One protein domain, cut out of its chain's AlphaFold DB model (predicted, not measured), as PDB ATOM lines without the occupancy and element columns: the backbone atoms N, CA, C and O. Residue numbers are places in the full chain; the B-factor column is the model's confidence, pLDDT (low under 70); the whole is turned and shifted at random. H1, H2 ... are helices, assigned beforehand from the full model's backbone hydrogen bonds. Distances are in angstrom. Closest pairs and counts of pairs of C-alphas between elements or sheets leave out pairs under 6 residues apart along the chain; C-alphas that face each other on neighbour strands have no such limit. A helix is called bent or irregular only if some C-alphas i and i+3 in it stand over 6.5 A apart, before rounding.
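This is residues 838 to 958 of the 961 residues of an uncharacterized protein of Streptomyces albireticuli (UniProt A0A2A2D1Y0). One long helix, H6, runs the length of the domain as its core, with H2 packed along its earlier part, H3 and H5 on its middle, and H4 crossing near its last residues. H1 lies near that same end, close to H6. The class is all helix: 121 residues are printed, with six named helices, H1 to H6 in chain order, and no named strand. The whole is compact, with a radius of gyration of the C-alphas of 14.9 A, and spans 41 by 33 by 19 A.

Start at H1, residues 843 to 853, close but not clearly touching the hub H6, residues 932 to 956; their closest C-alphas, Leu 847 and Tyr 953, are 6.9 A apart. Next, H2, residues 861 to 872, touches H6 with residues 868 to 872 alone, at a shallow tilt of 16 degrees, opposite ways; the closest C-alphas, Cys 872 and Tyr 934, are 7.0 A apart. H3, residues 876 to 886, touches residues 942 to 946 alone of H6, at a steep tilt of 39 degrees, the same way, with the C-alphas of Val 886 and His 946 closest at 5.0 A. H4, residues 892 to 902, touches residues 953 to 955 alone of H6, about perpendicular at 87 degrees; the closest C-alphas are Ala 899 and Ile 954, 5.4 A. H5, residues 906 to 923, touches H6 with residues 910 to 917 alone, at a steep tilt of 46 degrees, opposite ways, closest at the C-alphas of Gln 914 and Asn 943, 7.2 A. In H1, H3, H4 and H5 every O i to N i+4 pair is within hydrogen-bond range; H2 has 5 of 8 and H6 19 of 21.

Find C-alpha 843 at (131.740, 85.473, 163.486), where H1 begins. H5 is 26.1 A long; H6 runs 36.4 A to C-alpha 956 at (134.267, 94.446, 163.320), and is irregular, but only just: C-alphas 933 and 936 are 6.8 A apart.

The C-alphas of Thr 840 and Glu 932 are the farthest apart, 45.0 A. The printed part has no cut and no long link; pLDDT is under 70 at residues 910 and 926 to 929.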
ATOM      1  N   PRO A 838     120.914  86.214 161.154       79.69
ATOM      2  CA  PRO A 838     121.152  85.479 162.389       79.69
ATOM      3  C   PRO A 838     122.136  86.200 163.321       79.69
ATOM      4  O   PRO A 838     123.178  86.717 162.902       79.69
ATOM      5  N   ARG A 839     121.800  86.233 164.615       83.25
ATOM      6  CA  ARG A 839     122.641  86.835 165.666       83.25
ATOM      7  C   ARG A 839     123.657  85.861 166.263       83.25
ATOM      8  O   ARG A 839     124.538  86.299 166.989       83.25
ATOM      9  N   THR A 840     123.542  84.575 165.956       81.50
ATOM     10  CA  THR A 840     124.393  83.491 166.462       81.50
ATOM     11  C   THR A 840     125.113  82.790 165.305       81.50
ATOM     12  O   THR A 840     124.756  82.985 164.144       81.50
ATOM     13  N   GLY A 841     126.142  82.000 165.620       85.31
ATOM     14  CA  GLY A 841     126.996  81.314 164.642       85.31
ATOM     15  C   GLY A 841     128.411  81.907 164.554       85.31
ATOM     16  O   GLY A 841     128.692  82.894 165.243       85.31
ATOM     17  N   PRO A 842     129.299  81.312 163.733       88.81
ATOM     18  CA  PRO A 842     130.676  81.776 163.562       88.81
ATOM     19  C   PRO A 842     130.735  83.252 163.150       88.81
ATOM     20  O   PRO A 842     129.958  83.713 162.305       88.81
ATOM     21  N   LYS A 843     131.659  84.021 163.736       87.44
ATOM     22  CA  LYS A 843     131.740  85.473 163.486       87.44
ATOM     23  C   LYS A 843     132.128  85.778 162.038       87.44
ATOM     24  O   LYS A 843     131.577  86.700 161.441       87.44
ATOM     25  N   SER A 844     133.015  84.982 161.459       85.50
ATOM     26  CA  SER A 844     133.428  85.031 160.050       85.50
ATOM     27  C   SER A 844     132.249  84.877 159.077       85.50
ATOM     28  O   SER A 844     132.090  85.698 158.169       85.50
ATOM     29  N   GLU A 845     131.357  83.906 159.296       88.44
ATOM     30  CA  GLU A 845     130.138  83.735 158.488       88.44
ATOM     31  C   GLU A 845     129.191  84.931 158.625       88.44
ATOM     32  O   GLU A 845     128.655  85.434 157.632       88.44
ATOM     33  N   ARG A 846     129.031  85.449 159.848       88.56
ATOM     34  CA  ARG A 846     128.196  86.628 160.110       88.56
ATOM     35  C   ARG A 846     128.746  87.880 159.431       88.56
ATOM     36  O   ARG A 846     127.971  88.617 158.827       88.56
ATOM     37  N   LEU A 847     130.060  88.107 159.454       87.06
ATOM     38  CA  LEU A 847     130.705  89.212 158.730       87.06
ATOM     39  C   LEU A 847     130.492  89.100 157.215       87.06
ATOM     40  O   LEU A 847     130.181  90.095 156.553       87.06
ATOM     41  N   ALA A 848     130.605  87.888 156.665       86.25
ATOM     42  CA  ALA A 848     130.325  87.632 155.257       86.25
ATOM     43  C   ALA A 848     128.862  87.948 154.899       86.25
ATOM     44  O   ALA A 848     128.610  88.564 153.858       86.25
ATOM     45  N   ALA A 849     127.920  87.567 155.766       85.88
ATOM     46  CA  ALA A 849     126.494  87.820 155.592       85.88
ATOM     47  C   ALA A 849     126.144  89.314 155.713       85.88
ATOM     48  O   ALA A 849     125.443  89.840 154.853       85.88
ATOM     49  N   ILE A 850     126.690  90.023 156.710       87.25
ATOM     50  CA  ILE A 850     126.496  91.473 156.907       87.25
ATOM     51  C   ILE A 850     126.904  92.245 155.650       87.25
ATOM     52  O   ILE A 850     126.120  93.039 155.129       87.25
ATOM     53  N   ARG A 851     128.092  91.948 155.110       87.00
ATOM     54  CA  ARG A 851     128.590  92.538 153.859       87.00
ATOM     55  C   ARG A 851     127.629  92.313 152.689       87.00
ATOM     56  O   ARG A 851     127.414  93.217 151.890       87.00
ATOM     57  N   GLN A 852     127.079  91.106 152.560       84.38
ATOM     58  CA  GLN A 852     126.200  90.756 151.439       84.38
ATOM     59  C   GLN A 852     124.779  91.317 151.578       84.38
ATOM     60  O   GLN A 852     124.108  91.554 150.572       84.38
ATOM     61  N   SER A 853     124.331  91.567 152.807       82.94
ATOM     62  CA  SER A 853     122.997  92.097 153.096       82.94
ATOM     63  C   SER A 853     122.872  93.608 152.916       82.94
ATOM     64  O   SER A 853     121.747  94.095 152.788       82.94
ATOM     65  N   PHE A 854     123.981  94.354 152.867       79.75
ATOM     66  CA  PHE A 854     123.943  95.800 152.656       79.75
ATOM     67  C   PHE A 854     123.659  96.141 151.189       79.75
ATOM     68  O   PHE A 854     124.421  95.829 150.266       79.75
ATOM     69  N   THR A 855     122.499  96.750 150.961       70.31
ATOM     70  CA  THR A 855     122.008  97.056 149.614       70.31
ATOM     71  C   THR A 855     122.846  98.190 149.003       70.31
ATOM     72  O   THR A 855     123.203  99.123 149.705       70.31
ATOM     73  N   GLN A 856     123.182  98.099 147.706       71.56
ATOM     74  CA  GLN A 856     124.041  99.056 146.967       71.56
ATOM     75  C   GLN A 856     125.520  99.149 147.408       71.56
ATOM     76  O   GLN A 856     126.205 100.109 147.053       71.56
ATOM     77  N   SER A 857     126.039  98.148 148.127       85.12
ATOM     78  CA  SER A 857     127.438  98.148 148.564       85.12
ATOM     79  C   SER A 857     128.437  97.681 147.499       85.12
ATOM     80  O   SER A 857     128.274  96.605 146.924       85.12
ATOM     81  N   HIS A 858     129.544  98.410 147.335       89.19
ATOM     82  CA  HIS A 858     130.746  97.992 146.598       89.19
ATOM     83  C   HIS A 858     131.523  96.873 147.279       89.19
ATOM     84  O   HIS A 858     132.330  96.206 146.636       89.19
ATOM     85  N   ALA A 859     131.267  96.629 148.565       90.25
ATOM     86  CA  ALA A 859     131.805  95.480 149.278       90.25
ATOM     87  C   ALA A 859     131.106  94.165 148.879       90.25
ATOM     88  O   ALA A 859     131.507  93.095 149.334       90.25
ATOM     89  N   ARG A 860     130.075  94.192 148.027       91.06
ATOM     90  CA  ARG A 860     129.449  92.974 147.502       91.06
ATOM     91  C   ARG A 860     130.190  92.434 146.293       91.06
ATOM     92  O   ARG A 860     130.612  93.184 145.416       91.06
ATOM     93  N   ARG A 861     130.255  91.103 146.209       91.31
ATOM     94  CA  ARG A 861     130.907  90.396 145.096       91.31
ATOM     95  C   ARG A 861     130.287  90.783 143.755       91.31
ATOM     96  O   ARG A 861     131.019  91.077 142.815       91.31
ATOM     97  N   GLU A 862     128.957  90.823 143.687       90.31
ATOM     98  CA  GLU A 862     128.236  91.109 142.441       90.31
ATOM     99  C   GLU A 862     128.440  92.558 141.980       90.31
ATOM    100  O   GLU A 862     128.680  92.802 140.797       90.31
ATOM    101  N   GLU A 863     128.388  93.521 142.906       89.12
ATOM    102  CA  GLU A 863     128.580  94.935 142.567       89.12
ATOM    103  C   GLU A 863     130.035  95.206 142.175       89.12
ATOM    104  O   GLU A 863     130.290  95.850 141.161       89.12
ATOM    105  N   TRP A 864     131.007  94.647 142.898       91.94
ATOM    106  CA  TRP A 864     132.417  94.787 142.537       91.94
ATOM    107  C   TRP A 864     132.728  94.165 141.173       91.94
ATOM    108  O   TRP A 864     133.382  94.800 140.346       91.94
ATOM    109  N   GLN A 865     132.198  92.970 140.881       91.75
ATOM    110  CA  GLN A 865     132.310  92.359 139.553       91.75
ATOM    111  C   GLN A 865     131.732  93.280 138.471       91.75
ATOM    112  O   GLN A 865     132.401  93.539 137.467       91.75
ATOM    113  N   LYS A 866     130.524  93.817 138.695       89.25
ATOM    114  CA  LYS A 866     129.866  94.758 137.777       89.25
ATOM    115  C   LYS A 866     130.732  95.992 137.501       89.25
ATOM    116  O   LYS A 866     130.747  96.473 136.370       89.25
ATOM    117  N   ARG A 867     131.430  96.509 138.515       87.56
ATOM    118  CA  ARG A 867     132.190  97.768 138.445       87.56
ATOM    119  C   ARG A 867     133.619  97.620 137.944       87.56
ATOM    120  O   ARG A 867     134.113  98.537 137.298       87.56
ATOM    121  N   VAL A 868     134.276  96.506 138.253       88.75
ATOM    122  CA  VAL A 868     135.714  96.318 138.006       88.75
ATOM    123  C   VAL A 868     135.970  95.353 136.856       88.75
ATOM    124  O   VAL A 868     136.787  95.637 135.984       88.75
ATOM    125  N   LEU A 869     135.268  94.218 136.828       88.69
ATOM    126  CA  LEU A 869     135.571  93.138 135.887       88.69
ATOM    127  C   LEU A 869     134.794  93.269 134.579       88.69
ATOM    128  O   LEU A 869     135.388  93.132 133.511       88.69
ATOM    129  N   ASN A 870     133.495  93.578 134.643       85.31
ATOM    130  CA  ASN A 870     132.659  93.692 133.443       85.31
ATOM    131  C   ASN A 870     133.170  94.750 132.442       85.31
ATOM    132  O   ASN A 870     133.137  94.466 131.251       85.31
ATOM    133  N   PRO A 871     133.681  95.932 132.855       83.75
ATOM    134  CA  PRO A 871     134.246  96.898 131.907       83.75
ATOM    135  C   PRO A 871     135.542  96.440 131.225       83.75
ATOM    136  O   PRO A 871     135.947  97.048 130.237       83.75
ATOM    137  N   CYS A 872     136.203  95.408 131.759       80.88
ATOM    138  CA  CYS A 872     137.465  94.876 131.246       80.88
ATOM    139  C   CYS A 872     137.281  93.579 130.433       80.88
ATOM    140  O   CYS A 872     138.281  92.980 130.039       80.88
ATOM    141  N   ASP A 873     136.035  93.137 130.208       80.69
ATOM    142  CA  ASP A 873     135.681  91.891 129.506       80.69
ATOM    143  C   ASP A 873     136.429  90.648 130.036       80.69
ATOM    144  O   ASP A 873     136.887  89.797 129.274       80.69
ATOM    145  N   VAL A 874     136.582  90.544 131.361       82.56
ATOM    146  CA  VAL A 874     137.225  89.383 131.998       82.56
ATOM    147  C   VAL A 874     136.336  88.145 131.849       82.56
ATOM    148  O   VAL A 874     135.143  88.202 132.155       82.56
ATOM    149  N   ASP A 875     136.907  87.018 131.419       84.56
ATOM    150  CA  ASP A 875     136.168  85.764 131.276       84.56
ATOM    151  C   ASP A 875     135.605  85.266 132.622       84.56
ATOM    152  O   ASP A 875     136.117  85.572 133.704       84.56
ATOM    153  N   GLY A 876     134.530  84.479 132.563       85.44
ATOM    154  CA  GLY A 876     133.794  84.058 133.757       85.44
ATOM    155  C   GLY A 876     134.612  83.223 134.750       85.44
ATOM    156  O   GLY A 876     134.372  83.312 135.957       85.44
ATOM    157  N   GLU A 877     135.585  82.433 134.286       86.00
ATOM    158  CA  GLU A 877     136.405  81.593 135.162       86.00
ATOM    159  C   GLU A 877     137.449  82.435 135.904       86.00
ATOM    160  O   GLU A 877     137.575  82.337 137.130       86.00
ATOM    161  N   THR A 878     138.150  83.315 135.187       82.75
ATOM    162  CA  THR A 878     139.099  84.269 135.773       82.75
ATOM    163  C   THR A 878     138.396  85.224 136.731       82.75
ATOM    164  O   THR A 878     138.887  85.452 137.840       82.75
ATOM    165  N   ALA A 879     137.212  85.725 136.361       86.62
ATOM    166  CA  ALA A 879     136.394  86.568 137.223       86.62
ATOM    167  C   ALA A 879     136.037  85.858 138.536       86.62
ATOM    168  O   ALA A 879     136.217  86.424 139.615       86.62
ATOM    169  N   LYS A 880     135.606  84.591 138.469       88.44
ATOM    170  CA  LYS A 880     135.296  83.786 139.658       88.44
ATOM    171  C   LYS A 880     136.519  83.620 140.567       88.44
ATOM    172  O   LYS A 880     136.418  83.889 141.763       88.44
ATOM    173  N   LYS A 881     137.676  83.250 140.003       86.62
ATOM    174  CA  LYS A 881     138.932  83.086 140.758       86.62
ATOM    175  C   LYS A 881     139.377  84.391 141.430       86.62
ATOM    176  O   LYS A 881     139.782  84.362 142.590       86.62
ATOM    177  N   LEU A 882     139.276  85.526 140.731       86.88
ATOM    178  CA  LEU A 882     139.571  86.852 141.286       86.88
ATOM    179  C   LEU A 882     138.645  87.195 142.450       86.88
ATOM    180  O   LEU A 882     139.116  87.600 143.511       86.88
ATOM    181  N   LEU A 883     137.339  86.996 142.274       90.75
ATOM    182  CA  LEU A 883     136.358  87.252 143.324       90.75
ATOM    183  C   LEU A 883     136.595  86.363 144.552       90.75
ATOM    184  O   LEU A 883     136.439  86.846 145.669       90.75
ATOM    185  N   ASP A 884     136.961  85.089 144.367       89.62
ATOM    186  CA  ASP A 884     137.258  84.174 145.481       89.62
ATOM    187  C   ASP A 884     138.445  84.661 146.317       89.62
ATOM    188  O   ASP A 884     138.432  84.530 147.536       89.62
ATOM    189  N   ILE A 885     139.447  85.258 145.670       86.06
ATOM    190  CA  ILE A 885     140.627  85.798 146.346       86.06
ATOM    191  C   ILE A 885     140.309  87.132 147.032       86.06
ATOM    192  O   ILE A 885     140.584  87.294 148.220       86.06
ATOM    193  N   VAL A 886     139.720  88.091 146.308       89.56
ATOM    194  CA  VAL A 886     139.458  89.445 146.830       89.56
ATOM    195  C   VAL A 886     138.513  89.398 148.029       89.56
ATOM    196  O   VAL A 886     138.743  90.087 149.022       89.56
ATOM    197  N   PHE A 887     137.480  88.555 147.961       90.81
ATOM    198  CA  PHE A 887     136.413  88.488 148.961       90.81
ATOM    199  C   PHE A 887     136.563  87.345 149.970       90.81
ATOM    200  O   PHE A 887     135.602  87.084 150.707       90.81
ATOM    201  N   ALA A 888     137.729  86.688 150.017       86.38
ATOM    202  CA  ALA A 888     138.049  85.674 151.015       86.38
ATOM    203  C   ALA A 888     137.906  86.248 152.433       86.38
ATOM    204  O   ALA A 888     138.504  87.276 152.761       86.38
ATOM    205  N   VAL A 889     137.109  85.576 153.265       84.75
ATOM    206  CA  VAL A 889     136.923  85.926 154.676       84.75
ATOM    207  C   VAL A 889     137.767  84.956 155.504       84.75
ATOM    208  O   VAL A 889     137.573  83.750 155.353       84.75
ATOM    209  N   PRO A 890     138.713  85.444 156.327       85.31
ATOM    210  CA  PRO A 890     139.463  84.584 157.237       85.31
ATOM    211  C   PRO A 890     138.529  83.894 158.239       85.31
ATOM    212  O   PRO A 890     137.489  84.454 158.599       85.31
ATOM    213  N   ASP A 891     138.898  82.699 158.698       88.62
ATOM    214  CA  ASP A 891     138.152  82.021 159.760       88.62
ATOM    215  C   ASP A 891     138.315  82.731 161.116       88.62
ATOM    216  O   ASP A 891     139.114  83.659 161.271       88.62
ATOM    217  N   ASP A 892     137.544  82.304 162.117       87.62
ATOM    218  CA  ASP A 892     137.520  82.956 163.429       87.62
ATOM    219  C   ASP A 892     138.889  82.901 164.139       87.62
ATOM    220  O   ASP A 892     139.244  83.841 164.848       87.62
ATOM    221  N   SER A 893     139.681  81.845 163.918       88.12
ATOM    222  CA  SER A 893     141.018  81.709 164.505       88.12
ATOM    223  C   SER A 893     142.017  82.677 163.867       88.12
ATOM    224  O   SER A 893     142.816  83.313 164.561       88.12
ATOM    225  N   GLU A 894     141.936  82.846 162.546       85.25
ATOM    226  CA  GLU A 894     142.759  83.791 161.806       85.25
ATOM    227  C   GLU A 894     142.343  85.231 162.126       85.25
ATOM    228  O   GLU A 894     143.214  86.052 162.402       85.25
ATOM    229  N   LEU A 895     141.043  85.548 162.175       84.38
ATOM    230  CA  LEU A 895     140.557  86.882 162.556       84.38
ATOM    231  C   LEU A 895     141.014  87.281 163.963       84.38
ATOM    232  O   LEU A 895     141.495  88.402 164.139       84.38
ATOM    233  N   GLN A 896     140.942  86.368 164.937       86.00
ATOM    234  CA  GLN A 896     141.427  86.607 166.299       86.00
ATOM    235  C   GLN A 896     142.935  86.906 166.315       86.00
ATOM    236  O   GLN A 896     143.366  87.924 166.861       86.00
ATOM    237  N   ARG A 897     143.745  86.066 165.654       86.25
ATOM    238  CA  ARG A 897     145.195  86.287 165.531       86.25
ATOM    239  C   ARG A 897     145.509  87.627 164.861       86.25
ATOM    240  O   ARG A 897     146.441  88.318 165.269       86.25
ATOM    241  N   LEU A 898     144.778  87.978 163.803       81.69
ATOM    242  CA  LEU A 898     144.997  89.223 163.070       81.69
ATOM    243  C   LEU A 898     144.621  90.444 163.912       81.69
ATOM    244  O   LEU A 898     145.373  91.413 163.903       81.69
ATOM    245  N   ALA A 899     143.533  90.389 164.682       81.06
ATOM    246  CA  ALA A 899     143.162  91.458 165.607       81.06
ATOM    247  C   ALA A 899     144.250  91.715 166.663       81.06
ATOM    248  O   ALA A 899     144.621  92.864 166.907       81.06
ATOM    249  N   GLU A 900     144.838  90.655 167.221       82.81
ATOM    250  CA  GLU A 900     145.970  90.763 168.148       82.81
ATOM    251  C   GLU A 900     147.231  91.329 167.481       82.81
ATOM    252  O   GLU A 900     147.962  92.111 168.092       82.81
ATOM    253  N   LEU A 901     147.495  90.949 166.225       77.88
ATOM    254  CA  LEU A 901     148.656  91.416 165.469       77.88
ATOM    255  C   LEU A 901     148.542  92.898 165.093       77.88
ATOM    256  O   LEU A 901     149.518  93.627 165.258       77.88
ATOM    257  N   VAL A 902     147.371  93.357 164.637       78.44
ATOM    258  CA  VAL A 902     147.125  94.776 164.315       78.44
ATOM    259  C   VAL A 902     147.332  95.661 165.542       78.44
ATOM    260  O   VAL A 902     147.920  96.730 165.419       78.44
ATOM    261  N   GLY A 903     146.940  95.197 166.733       74.44
ATOM    262  CA  GLY A 903     147.197  95.914 167.984       74.44
ATOM    263  C   GLY A 903     148.680  96.019 168.371       74.44
ATOM    264  O   GLY A 903     149.031  96.877 169.175       74.44
ATOM    265  N   ARG A 904     149.557  95.167 167.815       76.06
ATOM    266  CA  ARG A 904     150.998  95.124 168.128       76.06
ATOM    267  C   ARG A 904     151.880  95.773 167.058       76.06
ATOM    268  O   ARG A 904     152.843  96.441 167.416       76.06
ATOM    269  N   ASP A 905     151.590  95.549 165.772       77.19
ATOM    270  CA  ASP A 905     152.393  96.034 164.635       77.19
ATOM    271  C   ASP A 905     151.554  96.152 163.333       77.19
ATOM    272  O   ASP A 905     151.492  95.214 162.524       77.19
ATOM    273  N   PRO A 906     150.908  97.313 163.091       70.31
ATOM    274  CA  PRO A 906     150.066  97.549 161.911       70.31
ATOM    275  C   PRO A 906     150.810  97.450 160.571       70.31
ATOM    276  O   PRO A 906     150.222  97.075 159.553       70.31
ATOM    277  N   LYS A 907     152.108  97.781 160.550       72.56
ATOM    278  CA  LYS A 907     152.909  97.809 159.319       72.56
ATOM    279  C   LYS A 907     153.224  96.391 158.853       72.56
ATOM    280  O   LYS A 907     152.990  96.058 157.690       72.56
ATOM    281  N   LYS A 908     153.669  95.539 159.778       75.88
ATOM    282  CA  LYS A 908     153.929  94.120 159.510       75.88
ATOM    283  C   LYS A 908     152.675  93.386 159.031       75.88
ATOM    284  O   LYS A 908     152.756  92.545 158.138       75.88
ATOM    285  N   PHE A 909     151.512  93.747 159.570       71.50
ATOM    286  CA  PHE A 909     150.223  93.237 159.107       71.50
ATOM    287  C   PHE A 909     149.939  93.591 157.632       71.50
ATOM    288  O   PHE A 909     149.596  92.707 156.845       71.50
ATOM    289  N   ALA A 910     150.113  94.856 157.231       68.56
ATOM    290  CA  ALA A 910     149.883  95.281 155.847       68.56
ATOM    291  C   ALA A 910     150.825  94.568 154.854       68.56
ATOM    292  O   ALA A 910     150.383  94.117 153.792       68.56
ATOM    293  N   GLU A 911     152.100  94.409 155.225       75.88
ATOM    294  CA  GLU A 911     153.115  93.712 154.423       75.88
ATOM    295  C   GLU A 911     152.807  92.211 154.261       75.88
ATOM    296  O   GLU A 911     152.835  91.694 153.140       75.88
ATOM    297  N   GLU A 912     152.448  91.507 155.345       77.50
ATOM    298  CA  GLU A 912     152.113  90.073 155.299       77.50
ATOM    299  C   GLU A 912     150.932  89.801 154.349       77.50
ATOM    300  O   GLU A 912     150.953  88.846 153.568       77.50
ATOM    301  N   ARG A 913     149.914  90.671 154.346       71.38
ATOM    302  CA  ARG A 913     148.718  90.491 153.507       71.38
ATOM    303  C   ARG A 913     148.952  90.837 152.047       71.38
ATOM    304  O   ARG A 913     148.484  90.101 151.177       71.38
ATOM    305  N   GLN A 914     149.707  91.898 151.764       72.69
ATOM    306  CA  GLN A 914     150.073  92.225 150.388       72.69
ATOM    307  C   GLN A 914     150.857  91.072 149.736       72.69
ATOM    308  O   GLN A 914     150.643  90.764 148.562       72.69
ATOM    309  N   ASN A 915     151.734  90.408 150.496       79.50
ATOM    310  CA  ASN A 915     152.513  89.272 150.004       79.50
ATOM    311  C   ASN A 915     151.643  88.038 149.745       79.50
ATOM    312  O   ASN A 915     151.719  87.486 148.648       79.50
ATOM    313  N   ARG A 916     150.747  87.668 150.673       74.44
ATOM    314  CA  ARG A 916     149.819  86.538 150.469       74.44
ATOM    315  C   ARG A 916     148.886  86.737 149.277       74.44
ATOM    316  O   ARG A 916     148.640  85.798 148.530       74.44
ATOM    317  N   LEU A 917     148.382  87.955 149.058       74.38
ATOM    318  CA  LEU A 917     147.541  88.237 147.893       74.38
ATOM    319  C   LEU A 917     148.330  88.106 146.582       74.38
ATOM    320  O   LEU A 917     147.843  87.510 145.624       74.38
ATOM    321  N   LYS A 918     149.557  88.645 146.537       77.69
ATOM    322  CA  LYS A 918     150.449  88.498 145.377       77.69
ATOM    323  C   LYS A 918     150.760  87.030 145.092       77.69
ATOM    324  O   LYS A 918     150.783  86.642 143.927       77.69
ATOM    325  N   GLU A 919     150.989  86.236 146.131       81.31
ATOM    326  CA  GLU A 919     151.217  84.794 146.029       81.31
ATOM    327  C   GLU A 919     149.973  84.074 145.497       81.31
ATOM    328  O   GLU A 919     150.063  83.422 144.462       81.31
ATOM    329  N   ALA A 920     148.791  84.322 146.066       76.94
ATOM    330  CA  ALA A 920     147.532  83.736 145.601       76.94
ATOM    331  C   ALA A 920     147.202  84.090 144.136       76.94
ATOM    332  O   ALA A 920     146.748  83.237 143.370       76.94
ATOM    333  N   LEU A 921     147.452  85.337 143.713       76.31
ATOM    334  CA  LEU A 921     147.279  85.757 142.316       76.31
ATOM    335  C   LEU A 921     148.256  85.028 141.375       76.31
ATOM    336  O   LEU A 921     147.858  84.623 140.280       76.31
ATOM    337  N   ARG A 922     149.511  84.825 141.807       79.00
ATOM    338  CA  ARG A 922     150.535  84.077 141.056       79.00
ATOM    339  C   ARG A 922     150.198  82.590 140.959       79.00
ATOM    340  O   ARG A 922     150.201  82.048 139.856       79.00
ATOM    341  N   GLU A 923     149.873  81.947 142.078       78.50
ATOM    342  CA  GLU A 923     149.547  80.517 142.156       78.50
ATOM    343  C   GLU A 923     148.348  80.154 141.280       78.50
ATOM    344  O   GLU A 923     148.383  79.172 140.536       78.50
ATOM    345  N   LYS A 924     147.296  80.982 141.296       75.19
ATOM    346  CA  LYS A 924     146.094  80.748 140.485       75.19
ATOM    347  C   LYS A 924     146.252  81.143 139.011       75.19
ATOM    348  O   LYS A 924     145.274  81.055 138.269       75.19
ATOM    349  N   LYS A 925     147.456  81.558 138.584       72.69
ATOM    350  CA  LYS A 925     147.784  82.047 137.228       72.69
ATOM    351  C   LYS A 925     146.858  83.171 136.747       72.69
ATOM    352  O   LYS A 925     146.622  83.337 135.552       72.69
ATOM    353  N   ILE A 926     146.326  83.957 137.678       65.94
ATOM    354  CA  ILE A 926     145.330  84.977 137.376       65.94
ATOM    355  C   ILE A 926     146.025  86.162 136.708       65.94
ATOM    356  O   ILE A 926     146.940  86.771 137.262       65.94
ATOM    357  N   GLY A 927     145.582  86.480 135.495       60.44
ATOM    358  CA  GLY A 927     146.093  87.590 134.700       60.44
ATOM    359  C   GLY A 927     146.998  87.202 133.538       60.44
ATOM    360  O   GLY A 927     147.394  88.104 132.815       60.44
ATOM    361  N   ALA A 928     147.329  85.920 133.330       66.00
ATOM    362  CA  ALA A 928     147.965  85.483 132.076       66.00
ATOM    363  C   ALA A 928     147.065  85.739 130.854       66.00
ATOM    364  O   ALA A 928     147.567  86.104 129.797       66.00
ATOM    365  N   ASP A 929     145.750  85.634 131.058       65.50
ATOM    366  CA  ASP A 929     144.724  85.821 130.027       65.50
ATOM    367  C   ASP A 929     144.149  87.254 129.999       65.50
ATOM    368  O   ASP A 929     143.362  87.601 129.120       65.50
ATOM    369  N   LEU A 930     144.546  88.116 130.946       70.25
ATOM    370  CA  LEU A 930     144.174  89.533 130.935       70.25
ATOM    371  C   LEU A 930     145.099  90.291 129.986       70.25
ATOM    372  O   LEU A 930     146.316  90.117 130.022       70.25
ATOM    373  N   ARG A 931     144.535  91.210 129.195       74.19
ATOM    374  CA  ARG A 931     145.349  92.169 128.437       74.19
ATOM    375  C   ARG A 931     146.270  92.918 129.402       74.19
ATOM    376  O   ARG A 931     145.831  93.354 130.469       74.19
ATOM    377  N   GLU A 932     147.535  93.074 129.018       75.69
ATOM    378  CA  GLU A 932     148.581  93.651 129.875       75.69
ATOM    379  C   GLU A 932     148.183  95.038 130.419       75.69
ATOM    380  O   GLU A 932     148.425  95.347 131.586       75.69
ATOM    381  N   GLU A 933     147.453  95.820 129.616       74.69
ATOM    382  CA  GLU A 933     146.889  97.127 129.982       74.69
ATOM    383  C   GLU A 933     145.943  97.089 131.200       74.69
ATOM    384  O   GLU A 933     145.949  98.011 132.016       74.69
ATOM    385  N   TYR A 934     145.177  96.008 131.387       81.38
ATOM    386  CA  TYR A 934     144.254  95.856 132.520       81.38
ATOM    387  C   TYR A 934     144.864  95.106 133.695       81.38
ATOM    388  O   TYR A 934     144.391  95.242 134.823       81.38
ATOM    389  N   ARG A 935     145.922  94.326 133.465       81.25
ATOM    390  CA  ARG A 935     146.528  93.463 134.483       81.25
ATOM    391  C   ARG A 935     147.010  94.248 135.701       81.25
ATOM    392  O   ARG A 935     146.663  93.916 136.834       81.25
ATOM    393  N   ILE A 936     147.771  95.318 135.468       82.00
ATOM    394  CA  ILE A 936     148.275  96.198 136.534       82.00
ATOM    395  C   ILE A 936     147.110  96.908 137.232       82.00
ATOM    396  O   ILE A 936     147.103  97.051 138.457       82.00
ATOM    397  N   HIS A 937     146.117  97.339 136.457       86.56
ATOM    398  CA  HIS A 937     144.976  98.100 136.946       86.56
ATOM    399  C   HIS A 937     144.065  97.272 137.866       86.56
ATOM    400  O   HIS A 937     143.840  97.637 139.021       86.56
ATOM    401  N   ILE A 938     143.623  96.104 137.392       88.38
ATOM    402  CA  ILE A 938     142.809  95.150 138.153       88.38
ATOM    403  C   ILE A 938     143.575  94.665 139.385       88.38
ATOM    404  O   ILE A 938     142.987  94.560 140.458       88.38
ATOM    405  N   GLY A 939     144.888  94.430 139.273       86.00
ATOM    406  CA  GLY A 939     145.721  94.050 140.416       86.00
ATOM    407  C   GLY A 939     145.712  95.091 141.542       86.00
ATOM    408  O   GLY A 939     145.591  94.730 142.714       86.00
ATOM    409  N   LYS A 940     145.781  96.387 141.204       88.94
ATOM    410  CA  LYS A 940     145.682  97.480 142.185       88.94
ATOM    411  C   LYS A 940     144.295  97.548 142.829       88.94
ATOM    412  O   LYS A 940     144.222  97.634 144.054       88.94
ATOM    413  N   LEU A 941     143.222  97.450 142.037       91.31
ATOM    414  CA  LEU A 941     141.840  97.440 142.540       91.31
ATOM    415  C   LEU A 941     141.585  96.251 143.474       91.31
ATOM    416  O   LEU A 941     141.106  96.435 144.589       91.31
ATOM    417  N   ALA A 942     141.971  95.042 143.060       90.06
ATOM    418  CA  ALA A 942     141.844  93.825 143.858       90.06
ATOM    419  C   ALA A 942     142.577  93.944 145.204       90.06
ATOM    420  O   ALA A 942     142.017  93.608 146.248       90.06
ATOM    421  N   ASN A 943     143.808  94.467 145.193       86.62
ATOM    422  CA  ASN A 943     144.596  94.670 146.405       86.62
ATOM    423  C   ASN A 943     143.989  95.722 147.337       86.62
ATOM    424  O   ASN A 943     143.866  95.467 148.534       86.62
ATOM    425  N   GLY A 944     143.582  96.874 146.799       90.31
ATOM    426  CA  GLY A 944     142.931  97.929 147.576       90.31
ATOM    427  C   GLY A 944     141.637  97.443 148.229       90.31
ATOM    428  O   GLY A 944     141.460  97.594 149.438       90.31
ATOM    429  N   THR A 945     140.766  96.782 147.460       92.69
ATOM    430  CA  THR A 945     139.506  96.230 147.975       92.69
ATOM    431  C   THR A 945     139.738  95.158 149.038       92.69
ATOM    432  O   THR A 945     139.121  95.226 150.098       92.69
ATOM    433  N   HIS A 946     140.638  94.194 148.805       90.25
ATOM    434  CA  HIS A 946     140.919  93.142 149.788       90.25
ATOM    435  C   HIS A 946     141.452  93.720 151.107       90.25
ATOM    436  O   HIS A 946     141.025  93.314 152.187       90.25
ATOM    437  N   HIS A 947     142.357  94.698 151.023       87.19
ATOM    438  CA  HIS A 947     142.912  95.363 152.199       87.19
ATOM    439  C   HIS A 947     141.838  96.112 153.003       87.19
ATOM    440  O   HIS A 947     141.788  95.979 154.229       87.19
ATOM    441  N   ALA A 948     140.950  96.843 152.321       90.62
ATOM    442  CA  ALA A 948     139.832  97.536 152.956       90.62
ATOM    443  C   ALA A 948     138.888  96.555 153.673       90.62
ATOM    444  O   ALA A 948     138.612  96.732 154.858       90.62
ATOM    445  N   LEU A 949     138.467  95.480 152.992       90.25
ATOM    446  CA  LEU A 949     137.597  94.445 153.564       90.25
ATOM    447  C   LEU A 949     138.197  93.824 154.826       90.25
ATOM    448  O   LEU A 949     137.523  93.709 155.844       90.25
ATOM    449  N   LEU A 950     139.471  93.439 154.767       85.94
ATOM    450  CA  LEU A 950     140.135  92.779 155.882       85.94
ATOM    451  C   LEU A 950     140.278  93.698 157.097       85.94
ATOM    452  O   LEU A 950     140.023  93.271 158.222       85.94
ATOM    453  N   THR A 951     140.657  94.956 156.869       86.38
ATOM    454  CA  THR A 951     140.751  95.960 157.934       86.38
ATOM    455  C   THR A 951     139.391  96.152 158.601       86.38
ATOM    456  O   THR A 951     139.299  96.158 159.827       86.38
ATOM    457  N   SER A 952     138.316  96.212 157.807       88.19
ATOM    458  CA  SER A 952     136.954  96.277 158.337       88.19
ATOM    459  C   SER A 952     136.551  95.014 159.104       88.19
ATOM    460  O   SER A 952     135.900  95.132 160.134       88.19
ATOM    461  N   TYR A 953     136.953  93.815 158.669       87.56
ATOM    462  CA  TYR A 953     136.673  92.578 159.411       87.56
ATOM    463  C   TYR A 953     137.366  92.524 160.761       87.56
ATOM    464  O   TYR A 953     136.748  92.108 161.735       87.56
ATOM    465  N   ILE A 954     138.618  92.966 160.832       85.62
ATOM    466  CA  ILE A 954     139.386  92.985 162.077       85.62
ATOM    467  C   ILE A 954     138.788  93.981 163.072       85.62
ATOM    468  O   ILE A 954     138.621  93.637 164.239       85.62
ATOM    469  N   ASP A 955     138.403  95.173 162.608       86.12
ATOM    470  CA  ASP A 955     137.701  96.175 163.423       86.12
ATOM    471  C   ASP A 955     136.331  95.661 163.905       86.12
ATOM    472  O   ASP A 955     135.936  95.864 165.051       86.12
ATOM    473  N   ALA A 956     135.605  94.951 163.040       87.19
ATOM    474  CA  ALA A 956     134.267  94.446 163.320       87.19
ATOM    475  C   ALA A 956     134.239  93.205 164.227       87.19
ATOM    476  O   ALA A 956     133.305  93.040 165.014       87.19
ATOM    477  N   TYR A 957     135.240  92.328 164.137       87.50
ATOM    478  CA  TYR A 957     135.289  91.049 164.850       87.50
ATOM    479  C   TYR A 957     135.093  91.152 166.382       87.50
ATOM    480  O   TYR A 957     134.255  90.411 166.916       87.50
ATOM    481  N   PRO A 958     135.768  92.065 167.116       85.81
ATOM    482  CA  PRO A 958     135.544  92.226 168.556       85.81
ATOM    483  C   PRO A 958     134.199  92.889 168.888       85.81
ATOM    484  O   PRO A 958     133.707  92.738 170.002       85.81
TER     485      PRO A 958